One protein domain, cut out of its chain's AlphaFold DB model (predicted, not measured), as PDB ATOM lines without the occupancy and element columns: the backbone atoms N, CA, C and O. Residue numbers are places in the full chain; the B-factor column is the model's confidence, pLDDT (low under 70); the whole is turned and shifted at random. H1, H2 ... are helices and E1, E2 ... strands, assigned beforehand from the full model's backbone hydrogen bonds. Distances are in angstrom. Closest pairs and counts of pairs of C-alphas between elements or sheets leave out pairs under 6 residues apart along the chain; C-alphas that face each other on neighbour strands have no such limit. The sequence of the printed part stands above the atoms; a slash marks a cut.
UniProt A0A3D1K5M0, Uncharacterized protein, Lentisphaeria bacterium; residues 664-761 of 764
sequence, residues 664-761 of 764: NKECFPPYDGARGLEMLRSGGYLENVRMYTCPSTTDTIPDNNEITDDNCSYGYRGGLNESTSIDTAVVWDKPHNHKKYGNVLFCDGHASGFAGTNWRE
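This is residues 664 to 761 of the 764 residues of an uncharacterized protein of Lentisphaeria bacterium (UniProt A0A3D1K5M0). With little regular structure, this flat domain has a twisted four-strand wall, E1-E2-E3-E4, and, beyond its edge strand E1, helices H1 and H2 with the long loop 693 to 713. The printed part has 98 residues, with two named helices, then four named strands; the sheet is a meander, each strand the antiparallel neighbour of the one before. The class is mixed, with 33 residues in named elements; the whole is compact, radius of gyration of the C-alphas 13.5 A, spans 38 by 37 by 17 A.

Find C-alpha 673 at (263.479, 168.315, 255.774); H1 runs from there to 682, 14.8 A. Next come H2, 689 to 692, E1, 714 to 716, E2, 729 to 733, and E3, 741 to 746, 16.5 A. E4, 751 to 755, ends at (258.960, 162.316, 234.318).

H1 only grazes the sheet, with residues 673 to 677; its closest C-alpha pair with E1 is Gly 673 and Tyr 716, 4.5 A. H1 and H2 are close but not clearly touching, closest C-alphas Arg 681 and Val 689, 7.5 A. Three hairpins show N and O within hydrogen-bond range: N 715 and O 732, 2.8 A, in E1-E2; N 745 and O 731, 2.7 A, in E2-E3; N 744 and O 752, 2.9 A, in E3-E4. In H1, 4 of 6 O i to N i+4 pairs are within range; H2 is too short for one.

The printed part has no cut; its farthest C-alphas, Lys 665 and Lys 739, are 37.9 A apart. The links H2 to E1 and E1 to E2 are long. Look at residues 698 to 703 for pLDDT under 70.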
ATOM      1  N   ASN A 664     260.899 187.158 258.454       94.50
ATOM      2  CA  ASN A 664     262.172 186.584 258.899       94.50
ATOM      3  C   ASN A 664     263.378 187.083 258.085       94.50
ATOM      4  O   ASN A 664     264.275 186.312 257.744       94.50
ATOM      5  N   LYS A 665     263.444 188.396 257.816       94.06
ATOM      6  CA  LYS A 665     264.575 189.059 257.125       94.06
ATOM      7  C   LYS A 665     264.907 188.430 255.762       94.06
ATOM      8  O   LYS A 665     266.080 188.248 255.447       94.06
ATOM      9  N   GLU A 666     263.880 188.074 254.992       93.94
ATOM     10  CA  GLU A 666     263.990 187.439 253.667       93.94
ATOM     11  C   GLU A 666     264.624 186.034 253.685       93.94
ATOM     12  O   GLU A 666     264.894 185.453 252.632       93.94
ATOM     13  N   CYS A 667     264.834 185.451 254.870       94.31
ATOM     14  CA  CYS A 667     265.327 184.088 255.028       94.31
ATOM     15  C   CYS A 667     264.174 183.083 255.039       94.31
ATOM     16  O   CYS A 667     263.139 183.298 255.672       94.31
ATOM     17  N   PHE A 668     264.375 181.939 254.392       96.19
ATOM     18  CA  PHE A 668     263.469 180.796 254.478       96.19
ATOM     19  C   PHE A 668     263.713 180.017 255.781       96.19
ATOM     20  O   PHE A 668     264.734 180.240 256.446       96.19
ATOM     21  N   PRO A 669     262.818 179.086 256.170       96.06
ATOM     22  CA  PRO A 669     263.043 178.239 257.337       96.06
ATOM     23  C   PRO A 669     264.443 177.584 257.322       96.06
ATOM     24  O   PRO A 669     264.837 176.983 256.318       96.06
ATOM     25  N   PRO A 670     265.230 177.693 258.406       94.06
ATOM     26  CA  PRO A 670     266.660 177.376 258.374       94.06
ATOM     27  C   PRO A 670     266.994 175.879 258.419       94.06
ATOM     28  O   PRO A 670     268.117 175.509 258.093       94.06
ATOM     29  N   TYR A 671     266.066 175.016 258.839       94.75
ATOM     30  CA  TYR A 671     266.318 173.579 258.992       94.75
ATOM     31  C   TYR A 671     265.896 172.790 257.753       94.75
ATOM     32  O   TYR A 671     264.845 173.060 257.188       94.75
ATOM     33  N   ASP A 672     266.667 171.774 257.374       93.38
ATOM     34  CA  ASP A 672     266.296 170.857 256.294       93.38
ATOM     35  C   ASP A 672     265.113 169.943 256.668       93.38
ATOM     36  O   ASP A 672     264.812 169.707 257.844       93.38
ATOM     37  N   GLY A 673     264.473 169.380 255.640       92.12
ATOM     38  CA  GLY A 673     263.479 168.315 255.774       92.12
ATOM     39  C   GLY A 673     262.194 168.739 256.490       92.12
ATOM     40  O   GLY A 673     261.792 169.906 256.458       92.12
ATOM     41  N   ALA A 674     261.534 167.776 257.140       91.06
ATOM     42  CA  ALA A 674     260.281 168.015 257.856       91.06
ATOM     43  C   ALA A 674     260.407 169.098 258.936       91.06
ATOM     44  O   ALA A 674     259.476 169.866 259.142       91.06
ATOM     45  N   ARG A 675     261.578 169.220 259.573       91.56
ATOM     46  CA  ARG A 675     261.824 170.202 260.636       91.56
ATOM     47  C   ARG A 675     261.692 171.650 260.154       91.56
ATOM     48  O   ARG A 675     261.214 172.490 260.910       91.56
ATOM     49  N   GLY A 676     262.108 171.952 258.923       92.69
ATOM     50  CA  GLY A 676     261.909 173.278 258.330       92.69
ATOM     51  C   GLY A 676     260.447 173.546 257.983       92.69
ATOM     52  O   GLY A 676     259.927 174.622 258.266       92.69
ATOM     53  N   LEU A 677     259.761 172.543 257.434       93.75
ATOM     54  CA  LEU A 677     258.343 172.632 257.079       93.75
ATOM     55  C   LEU A 677     257.429 172.730 258.311       93.75
ATOM     56  O   LEU A 677     256.429 173.443 258.276       93.75
ATOM     57  N   GLU A 678     257.807 172.099 259.421       93.44
ATOM     58  CA  GLU A 678     257.108 172.191 260.705       93.44
ATOM     59  C   GLU A 678     257.121 173.619 261.268       93.44
ATOM     60  O   GLU A 678     256.169 174.027 261.931       93.44
ATOM     61  N   MET A 679     258.133 174.436 260.949       93.44
ATOM     62  CA  MET A 679     258.134 175.859 261.316       93.44
ATOM     63  C   MET A 679     257.034 176.647 260.596       93.44
ATOM     64  O   MET A 679     256.496 177.595 261.162       93.44
ATOM     65  N   LEU A 680     256.661 176.246 259.377       94.06
ATOM     66  CA  LEU A 680     255.563 176.877 258.636       94.06
ATOM     67  C   LEU A 680     254.206 176.538 259.258       94.06
ATOM     68  O   LEU A 680     253.334 177.400 259.350       94.06
ATOM     69  N   ARG A 681     254.040 175.291 259.713       93.19
ATOM     70  CA  ARG A 681     252.814 174.830 260.370       93.19
ATOM     71  C   ARG A 681     252.674 175.411 261.774       93.19
ATOM     72  O   ARG A 681     251.657 176.023 262.080       93.19
ATOM     73  N   SER A 682     253.695 175.244 262.615       91.38
ATOM     74  CA  SER A 682     253.712 175.759 263.994       91.38
ATOM     75  C   SER A 682     253.712 177.289 264.060       91.38
ATOM     76  O   SER A 682     253.183 177.852 265.015       91.38
ATOM     77  N   GLY A 683     254.248 177.959 263.034       90.25
ATOM     78  CA  GLY A 683     254.200 179.412 262.871       90.25
ATOM     79  C   GLY A 683     252.883 179.959 262.306       90.25
ATOM     80  O   GLY A 683     252.760 181.169 262.169       90.25
ATOM     81  N   GLY A 684     251.905 179.107 261.971       90.44
ATOM     82  CA  GLY A 684     250.591 179.540 261.476       90.44
ATOM     83  C   GLY A 684     250.550 179.970 260.001       90.44
ATOM     84  O   GLY A 684     249.529 180.467 259.537       90.44
ATOM     85  N   TYR A 685     251.624 179.765 259.231       92.31
ATOM     86  CA  TYR A 685     251.674 180.112 257.803       92.31
ATOM     87  C   TYR A 685     250.946 179.079 256.928       92.31
ATOM     88  O   TYR A 685     250.364 179.428 255.902       92.31
ATOM     89  N   LEU A 686     250.970 177.800 257.330       92.19
ATOM     90  CA  LEU A 686     250.249 176.710 256.667       92.19
ATOM     91  C   LEU A 686     249.896 175.598 257.667       92.19
ATOM     92  O   LEU A 686     250.599 174.606 257.815       92.19
ATOM     93  N   GLU A 687     248.781 175.760 258.373       87.50
ATOM     94  CA  GLU A 687     248.386 174.859 259.471       87.50
ATOM     95  C   GLU A 687     247.869 173.490 259.002       87.50
ATOM     96  O   GLU A 687     247.887 172.507 259.747       87.50
ATOM     97  N   ASN A 688     247.376 173.410 257.764       84.06
ATOM     98  CA  ASN A 688     246.737 172.205 257.254       84.06
ATOM     99  C   ASN A 688     247.775 171.124 256.915       84.06
ATOM    100  O   ASN A 688     248.361 171.123 255.833       84.06
ATOM    101  N   VAL A 689     247.930 170.148 257.815       84.94
ATOM    102  CA  VAL A 689     248.903 169.044 257.703       84.94
ATOM    103  C   VAL A 689     248.734 168.218 256.422       84.94
ATOM    104  O   VAL A 689     249.708 167.689 255.892       84.94
ATOM    105  N   ARG A 690     247.519 168.155 255.856       83.94
ATOM    106  CA  ARG A 690     247.266 167.438 254.590       83.94
ATOM    107  C   ARG A 690     248.015 168.032 253.398       83.94
ATOM    108  O   ARG A 690     248.186 167.342 252.400       83.94
ATOM    109  N   MET A 691     248.454 169.286 253.483       87.38
ATOM    110  CA  MET A 691     249.253 169.912 252.427       87.38
ATOM    111  C   MET A 691     250.695 169.396 252.404       87.38
ATOM    112  O   MET A 691     251.374 169.558 251.399       87.38
ATOM    113  N   TYR A 692     251.148 168.731 253.469       90.31
ATOM    114  CA  TYR A 692     252.489 168.152 253.582       90.31
ATOM    115  C   TYR A 692     252.526 166.652 253.268       90.31
ATOM    116  O   TYR A 692     253.597 166.041 253.286       90.31
ATOM    117  N   THR A 693     251.373 166.059 252.951       87.50
ATOM    118  CA  THR A 693     251.248 164.647 252.601       87.50
ATOM    119  C   THR A 693     250.886 164.464 251.131       87.50
ATOM    120  O   THR A 693     250.135 165.236 250.530       87.50
ATOM    121  N   CYS A 694     251.448 163.423 250.524       86.62
ATOM    122  CA  CYS A 694     251.189 163.056 249.144       86.62
ATOM    123  C   CYS A 694     249.919 162.193 249.074       86.62
ATOM    124  O   CYS A 694     249.860 161.136 249.699       86.62
ATOM    125  N   PRO A 695     248.918 162.534 248.245       81.75
ATOM    126  CA  PRO A 695     247.720 161.704 248.088       81.75
ATOM    127  C   PRO A 695     247.971 160.310 247.477       81.75
ATOM    128  O   PRO A 695     247.045 159.494 247.410       81.75
ATOM    129  N   SER A 696     249.181 160.043 246.966       79.81
ATOM    130  CA  SER A 696     249.600 158.722 246.477       79.81
ATOM    131  C   SER A 696     250.188 157.822 247.567       79.81
ATOM    132  O   SER A 696     250.283 156.616 247.329       79.81
ATOM    133  N   THR A 697     250.543 158.354 248.740       75.69
ATOM    134  CA  THR A 697     251.100 157.572 249.853       75.69
ATOM    135  C   THR A 697     250.023 157.215 250.882       75.69
ATOM    136  O   THR A 697     248.921 157.765 250.892       75.69
ATOM    137  N   THR A 698     250.309 156.220 251.722       64.56
ATOM    138  CA  THR A 698     249.451 155.807 252.848       64.56
ATOM    139  C   THR A 698     249.942 156.402 254.167       64.56
ATOM    140  O   THR A 698     249.751 155.795 255.219       64.56
ATOM    141  N   ASP A 699     250.616 157.550 254.108       65.00
ATOM    142  CA  ASP A 699     251.224 158.176 255.278       65.00
ATOM    143  C   ASP A 699     250.104 158.689 256.194       65.00
ATOM    144  O   ASP A 699     249.244 159.480 255.792       65.00
ATOM    145  N   THR A 700     250.056 158.181 257.424       60.47
ATOM    146  CA  THR A 700     249.048 158.575 258.412       60.47
ATOM    147  C   THR A 700     249.494 159.833 259.139       60.47
ATOM    148  O   THR A 700     250.585 159.864 259.705       60.47
ATOM    149  N   ILE A 701     248.629 160.847 259.165       65.81
ATOM    150  CA  ILE A 701     248.836 162.052 259.973       65.81
ATOM    151  C   ILE A 701     248.613 161.666 261.446       65.81
ATOM    152  O   ILE A 701     247.518 161.197 261.764       65.81
ATOM    153  N   PRO A 702     249.616 161.800 262.331       64.44
ATOM    154  CA  PRO A 702     249.456 161.504 263.752       64.44
ATOM    155  C   PRO A 702     248.487 162.491 264.420       64.44
ATOM    156  O   PRO A 702     248.395 163.648 264.014       64.44
ATOM    157  N   ASP A 703     247.789 162.049 265.471       64.25
ATOM    158  CA  ASP A 703     246.745 162.833 266.164       64.25
ATOM    159  C   ASP A 703     247.248 164.174 266.736       64.25
ATOM    160  O   ASP A 703     246.461 165.089 266.978       64.25
ATOM    161  N   ASN A 704     248.562 164.312 266.943       72.12
ATOM    162  CA  ASN A 704     249.199 165.544 267.413       72.12
ATOM    163  C   ASN A 704     249.441 166.586 266.299       72.12
ATOM    164  O   ASN A 704     249.907 167.683 266.605       72.12
ATOM    165  N   ASN A 705     249.117 166.270 265.037       76.44
ATOM    166  CA  ASN A 705     249.277 167.132 263.859       76.44
ATOM    167  C   ASN A 705     250.711 167.654 263.618       76.44
ATOM    168  O   ASN A 705     250.883 168.641 262.905       76.44
ATOM    169  N   GLU A 706     251.732 167.018 264.192       84.69
ATOM    170  CA  GLU A 706     253.138 167.406 264.021       84.69
ATOM    171  C   GLU A 706     253.720 166.817 262.729       84.69
ATOM    172  O   GLU A 706     253.485 165.645 262.424       84.69
ATOM    173  N   ILE A 707     254.492 167.605 261.977       86.88
ATOM    174  CA  ILE A 707     255.157 167.156 260.750       86.88
ATOM    175  C   ILE A 707     256.538 166.592 261.102       86.88
ATOM    176  O   ILE A 707     257.421 167.295 261.590       86.88
ATOM    177  N   THR A 708     256.746 165.313 260.807       87.19
ATOM    178  CA  THR A 708     258.005 164.585 261.001       87.19
ATOM    179  C   THR A 708     258.490 164.005 259.674       87.19
ATOM    180  O   THR A 708     257.753 163.949 258.687       87.19
ATOM    181  N   ASP A 709     259.743 163.552 259.607       84.75
ATOM    182  CA  ASP A 709     260.267 162.964 258.368       84.75
ATOM    183  C   ASP A 709     259.558 161.658 257.968       84.75
ATOM    184  O   ASP A 709     259.588 161.299 256.787       84.75
ATOM    185  N   ASP A 710     258.881 160.998 258.909       82.56
ATOM    186  CA  ASP A 710     258.117 159.770 258.667       82.56
ATOM    187  C   ASP A 710     256.728 160.039 258.074       82.56
ATOM    188  O   ASP A 710     256.195 159.186 257.368       82.56
ATOM    189  N   ASN A 711     256.132 161.208 258.340       85.62
ATOM    190  CA  ASN A 711     254.785 161.548 257.869       85.62
ATOM    191  C   ASN A 711     254.760 162.635 256.782       85.62
ATOM    192  O   ASN A 711     253.749 162.789 256.100       85.62
ATOM    193  N   CYS A 712     255.857 163.372 256.587       88.62
ATOM    194  CA  CYS A 712     255.987 164.367 255.532       88.62
ATOM    195  C   CYS A 712     256.357 163.687 254.217       88.62
ATOM    196  O   CYS A 712     257.411 163.057 254.116       88.62
ATOM    197  N   SER A 713     255.562 163.880 253.172       91.62
ATOM    198  CA  SER A 713     255.850 163.292 251.859       91.62
ATOM    199  C   SER A 713     256.749 164.184 250.988       91.62
ATOM    200  O   SER A 713     257.079 163.804 249.866       91.62
ATOM    201  N   TYR A 714     257.184 165.346 251.483       93.44
ATOM    202  CA  TYR A 714     258.052 166.279 250.759       93.44
ATOM    203  C   TYR A 714     259.427 166.422 251.427       93.44
ATOM    204  O   TYR A 714     259.559 166.316 252.647       93.44
ATOM    205  N   GLY A 715     260.464 166.627 250.618       92.88
ATOM    206  CA  GLY A 715     261.781 167.084 251.062       92.88
ATOM    207  C   GLY A 715     261.873 168.606 250.976       92.88
ATOM    208  O   GLY A 715     261.253 169.201 250.099       92.88
ATOM    209  N   TYR A 716     262.644 169.221 251.870       95.69
ATOM    210  CA  TYR A 716     262.864 170.667 251.929       95.69
ATOM    211  C   TYR A 716     264.348 170.965 252.151       95.69
ATOM    212  O   TYR A 716     264.999 170.257 252.927       95.69
ATOM    213  N   ARG A 717     264.867 171.998 251.479       94.50
ATOM    214  CA  ARG A 717     266.224 172.525 251.664       94.50
ATOM    215  C   ARG A 717     266.163 173.820 252.474       94.50
ATOM    216  O   ARG A 717     265.633 174.824 252.003       94.50
ATOM    217  N   GLY A 718     266.713 173.783 253.680       92.75
ATOM    218  CA  GLY A 718     266.799 174.915 254.590       92.75
ATOM    219  C   GLY A 718     267.968 175.849 254.281       92.75
ATOM    220  O   GLY A 718     268.843 175.558 253.466       92.75
ATOM    221  N   GLY A 719     267.972 177.004 254.948       86.50
ATOM    222  CA  GLY A 719     269.079 177.968 254.884       86.50
ATOM    223  C   GLY A 719     269.146 178.799 253.599       86.50
ATOM    224  O   GLY A 719     270.143 179.480 253.366       86.50
ATOM    225  N   LEU A 720     268.099 178.756 252.774       93.88
ATOM    226  CA  LEU A 720     267.945 179.595 251.587       93.88
ATOM    227  C   LEU A 720     267.317 180.955 251.944       93.88
ATOM    228  O   LEU A 720     266.757 181.141 253.024       93.88
ATOM    229  N   ASN A 721     267.402 181.909 251.023       93.25
ATOM    230  CA  ASN A 721     266.738 183.213 251.106       93.25
ATOM    231  C   ASN A 721     266.171 183.642 249.738       93.25
ATOM    232  O   ASN A 721     266.467 183.007 248.724       93.25
ATOM    233  N   GLU A 722     265.424 184.747 249.693       91.06
ATOM    234  CA  GLU A 722     264.828 185.292 248.451       91.06
ATOM    235  C   GLU A 722     265.868 185.706 247.384       91.06
ATOM    236  O   GLU A 722     265.528 185.861 246.215       91.06
ATOM    237  N   SER A 723     267.143 185.876 247.759       90.19
ATOM    238  CA  SER A 723     268.241 186.217 246.833       90.19
ATOM    239  C   SER A 723     268.943 185.000 246.213       90.19
ATOM    240  O   SER A 723     269.834 185.153 245.375       90.19
ATOM    241  N   THR A 724     268.559 183.788 246.625       91.88
ATOM    242  CA  THR A 724     269.045 182.527 246.049       91.88
ATOM    243  C   THR A 724     268.716 182.462 244.555       91.88
ATOM    244  O   THR A 724     267.716 183.013 244.099       91.88
ATOM    245  N   SER A 725     269.547 181.762 243.774       91.19
ATOM    246  CA  SER A 725     269.269 181.526 242.354       91.19
ATOM    247  C   SER A 725     267.861 180.962 242.139       91.19
ATOM    248  O   SER A 725     267.449 180.009 242.801       91.19
ATOM    249  N   ILE A 726     267.152 181.523 241.160       88.44
ATOM    250  CA  ILE A 726     265.780 181.146 240.796       88.44
ATOM    251  C   ILE A 726     265.667 179.643 240.491       88.44
ATOM    252  O   ILE A 726     264.698 179.008 240.895       88.44
ATOM    253  N   ASP A 727     266.695 179.062 239.865       87.88
ATOM    254  CA  ASP A 727     266.734 177.648 239.469       87.88
ATOM    255  C   ASP A 727     267.064 176.679 240.623       87.88
ATOM    256  O   ASP A 727     267.186 175.471 240.407       87.88
ATOM    257  N   THR A 728     267.253 177.178 241.848       92.56
ATOM    258  CA  THR A 728     267.537 176.334 243.014       92.56
ATOM    259  C   THR A 728     266.266 175.655 243.513       92.56
ATOM    260  O   THR A 728     265.244 176.304 243.742       92.56
ATOM    261  N   ALA A 729     266.341 174.339 243.720       93.50
ATOM    262  CA  ALA A 729     265.231 173.563 244.262       93.50
ATOM    263  C   ALA A 729     265.067 173.813 245.772       93.50
ATOM    264  O   ALA A 729     266.025 173.691 246.541       93.50
ATOM    265  N   VAL A 730     263.839 174.124 246.194       94.81
ATOM    266  CA  VAL A 730     263.486 174.449 247.587       94.81
ATOM    267  C   VAL A 730     262.709 173.309 248.244       94.81
ATOM    268  O   VAL A 730     263.057 172.884 249.343       94.81
ATOM    269  N   VAL A 731     261.679 172.781 247.570       95.94
ATOM    270  CA  VAL A 731     260.845 171.662 248.054       95.94
ATOM    271  C   VAL A 731     260.662 170.645 246.926       95.94
ATOM    272  O   VAL A 731     260.528 171.036 245.771       95.94
ATOM    273  N   TRP A 732     260.640 169.345 247.210       95.06
ATOM    274  CA  TRP A 732     260.425 168.306 246.189       95.06
ATOM    275  C   TRP A 732     259.692 167.076 246.731       95.06
ATOM    276  O   TRP A 732     259.641 166.845 247.937       95.06
ATOM    277  N   ASP A 733     259.139 166.258 245.836       93.19
ATOM    278  CA  ASP A 733     258.500 164.982 246.187       93.19
ATOM    279  C   ASP A 733     259.483 163.964 246.788       93.19
ATOM    280  O   ASP A 733     260.618 163.818 246.338       93.19
ATOM    281  N   LYS A 734     259.062 163.155 247.763       90.75
ATOM    282  CA  LYS A 734     259.871 162.002 248.181       90.75
ATOM    283  C   LYS A 734     259.815 160.867 247.141       90.75
ATOM    284  O   LYS A 734     258.837 160.712 246.411       90.75
ATOM    285  N   PRO A 735     260.847 160.007 247.078       83.69
ATOM    286  CA  PRO A 735     260.983 158.960 246.056       83.69
ATOM    287  C   PRO A 735     259.844 157.954 245.947       83.69
ATOM    288  O   PRO A 735     259.635 157.360 244.893       83.69
ATOM    289  N   HIS A 736     259.190 157.693 247.071       85.12
ATOM    290  CA  HIS A 736     258.144 156.692 247.184       85.12
ATOM    291  C   HIS A 736     256.760 157.267 246.850       85.12
ATOM    292  O   HIS A 736     255.832 156.483 246.679       85.12
ATOM    293  N   ASN A 737     256.631 158.595 246.683       85.81
ATOM    294  CA  ASN A 737     255.380 159.261 246.307       85.81
ATOM    295  C   ASN A 737     254.889 158.775 244.943       85.81
ATOM    296  O   ASN A 737     253.727 158.410 244.781       85.81
ATOM    297  N   HIS A 738     255.800 158.759 243.966       84.56
ATOM    298  CA  HIS A 738     255.508 158.473 242.569       84.56
ATOM    299  C   HIS A 738     256.667 157.658 241.953       84.56
ATOM    300  O   HIS A 738     257.825 158.065 241.988       84.56
ATOM    301  N   LYS A 739     256.385 156.490 241.349       77.44
ATOM    302  CA  LYS A 739     257.427 155.524 240.908       77.44
ATOM    303  C   LYS A 739     258.386 156.020 239.808       77.44
ATOM    304  O   LYS A 739     259.507 155.525 239.720       77.44
ATOM    305  N   LYS A 740     257.936 156.901 238.909       79.88
ATOM    306  CA  LYS A 740     258.691 157.385 237.726       79.88
ATOM    307  C   LYS A 740     258.412 158.863 237.443       79.88
ATOM    308  O   LYS A 740     258.287 159.267 236.287       79.88
ATOM    309  N   TYR A 741     258.176 159.634 238.492       84.19
ATOM    310  CA  TYR A 741     257.798 161.032 238.387       84.19
ATOM    311  C   TYR A 741     258.111 161.733 239.709       84.19
ATOM    312  O   TYR A 741     258.120 161.075 240.746       84.19
ATOM    313  N   GLY A 742     258.329 163.040 239.691       87.38
ATOM    314  CA  GLY A 742     258.360 163.850 240.904       87.38
ATOM    315  C   GLY A 742     258.193 165.325 240.586       87.38
ATOM    316  O   GLY A 742     258.592 165.787 239.514       87.38
ATOM    317  N   ASN A 743     257.569 166.054 241.501       91.44
ATOM    318  CA  ASN A 743     257.424 167.496 241.423       91.44
ATOM    319  C   ASN A 743     258.526 168.186 242.232       91.44
ATOM    320  O   ASN A 743     258.936 167.699 243.290       91.44
ATOM    321  N   VAL A 744     258.982 169.331 241.733       93.75
ATOM    322  CA  VAL A 744     259.989 170.185 242.368       93.75
ATOM    323  C   VAL A 744     259.482 171.622 242.361       93.75
ATOM    324  O   VAL A 744     258.993 172.106 241.340       93.75
ATOM    325  N   LEU A 745     259.582 172.279 243.510       95.00
ATOM    326  CA  LEU A 745     259.370 173.704 243.720       95.00
ATOM    327  C   LEU A 745     260.722 174.418 243.696       95.00
ATOM    328  O   LEU A 745     261.650 174.015 244.403       95.00
ATOM    329  N   PHE A 746     260.795 175.498 242.936       93.56
ATOM    330  CA  PHE A 746     261.983 176.326 242.776       93.56
ATOM    331  C   PHE A 746     261.871 177.644 243.548       93.56
ATOM    332  O   PHE A 746     260.806 177.995 244.061       93.56
ATOM    333  N   CYS A 747     262.988 178.362 243.668       91.19
ATOM    334  CA  CYS A 747     263.097 179.533 244.537       91.19
ATOM    335  C   CYS A 747     262.218 180.718 244.096       91.19
ATOM    336  O   CYS A 747     261.707 181.460 244.933       91.19
ATOM    337  N   ASP A 748     261.938 180.854 242.802       86.62
ATOM    338  CA  ASP A 748     260.951 181.809 242.271       86.62
ATOM    339  C   ASP A 748     259.481 181.415 242.528       86.62
ATOM    340  O   ASP A 748     258.563 182.157 242.153       86.62
ATOM    341  N   GLY A 749     259.234 180.292 243.200       83.81
ATOM    342  CA  GLY A 749     257.905 179.803 243.548       83.81
ATOM    343  C   GLY A 749     257.208 179.024 242.432       83.81
ATOM    344  O   GLY A 749     256.041 178.653 242.603       83.81
ATOM    345  N   HIS A 750     257.869 178.752 241.301       86.81
ATOM    346  CA  HIS A 750     257.301 177.867 240.289       86.81
ATOM    347  C   HIS A 750     257.456 176.395 240.705       86.81
ATOM    348  O   HIS A 750     258.464 175.989 241.277       86.81
ATOM    349  N   ALA A 751     256.435 175.582 240.417       87.62
ATOM    350  CA  ALA A 751     256.452 174.142 240.666       87.62
ATOM    351  C   ALA A 751     256.324 173.389 239.340       87.62
ATOM    352  O   ALA A 751     255.359 173.612 238.599       87.62
ATOM    353  N   SER A 752     257.273 172.496 239.069       83.56
ATOM    354  CA  SER A 752     257.368 171.731 237.824       83.56
ATOM    355  C   SER A 752     257.445 170.234 238.093       83.56
ATOM    356  O   SER A 752     258.058 169.781 239.059       83.56
ATOM    357  N   GLY A 753     256.821 169.465 237.209       84.44
ATOM    358  CA  GLY A 753     256.804 168.011 237.247       84.44
ATOM    359  C   GLY A 753     257.792 167.389 236.272       84.44
ATOM    360  O   GLY A 753     257.811 167.751 235.098       84.44
ATOM    361  N   PHE A 754     258.565 166.410 236.729       83.88
ATOM    362  CA  PHE A 754     259.585 165.738 235.928       83.88
ATOM    363  C   PHE A 754     259.276 164.246 235.821       83.88
ATOM    364  O   PHE A 754     259.092 163.563 236.826       83.88
ATOM    365  N   ALA A 755     259.216 163.728 234.592       76.00
ATOM    366  CA  ALA A 755     258.960 162.316 234.318       76.00
ATOM    367  C   ALA A 755     260.263 161.510 234.175       76.00
ATOM    368  O   ALA A 755     261.290 162.029 233.745       76.00
ATOM    369  N   GLY A 756     260.202 160.213 234.480       72.94
ATOM    370  CA  GLY A 756     261.325 159.274 234.399       72.94
ATOM    371  C   GLY A 756     261.821 158.806 235.769       72.94
ATOM    372  O   GLY A 756     261.447 159.340 236.806       72.94
ATOM    373  N   THR A 757     262.662 157.771 235.796       75.38
ATOM    374  CA  THR A 757     263.283 157.265 237.040       75.38
ATOM    375  C   THR A 757     264.352 158.208 237.593       75.38
ATOM    376  O   THR A 757     264.616 158.196 238.791       75.38
ATOM    377  N   ASN A 758     264.921 159.052 236.729       80.44
ATOM    378  CA  ASN A 758     266.021 159.964 237.040       80.44
ATOM    379  C   ASN A 758     265.539 161.389 237.337       80.44
ATOM    380  O   ASN A 758     266.322 162.331 237.326       80.44
ATOM    381  N   TRP A 759     264.245 161.570 237.609       83.31
ATOM    382  CA  TRP A 759     263.636 162.888 237.781       83.31
ATOM    383  C   TRP A 759     264.333 163.752 238.857       83.31
ATOM    384  O   TRP A 759     264.295 164.976 238.772       83.31
ATOM    385  N   ARG A 760     265.030 163.131 239.823       83.12
ATOM    386  CA  ARG A 760     265.798 163.814 240.879       83.12
ATOM    387  C   ARG A 760     267.047 164.547 240.401       83.12
ATOM    388  O   ARG A 760     267.531 165.398 241.134       83.12
ATOM    389  N   GLU A 761     267.557 164.263 239.205       86.31
ATOM    390  CA  GLU A 761     268.674 165.028 238.620       86.31
ATOM    391  C   GLU A 761     268.311 166.513 238.414       86.31
ATOM    392  O   GLU A 761     269.188 167.359 238.275       86.31
TER     393      GLU A 761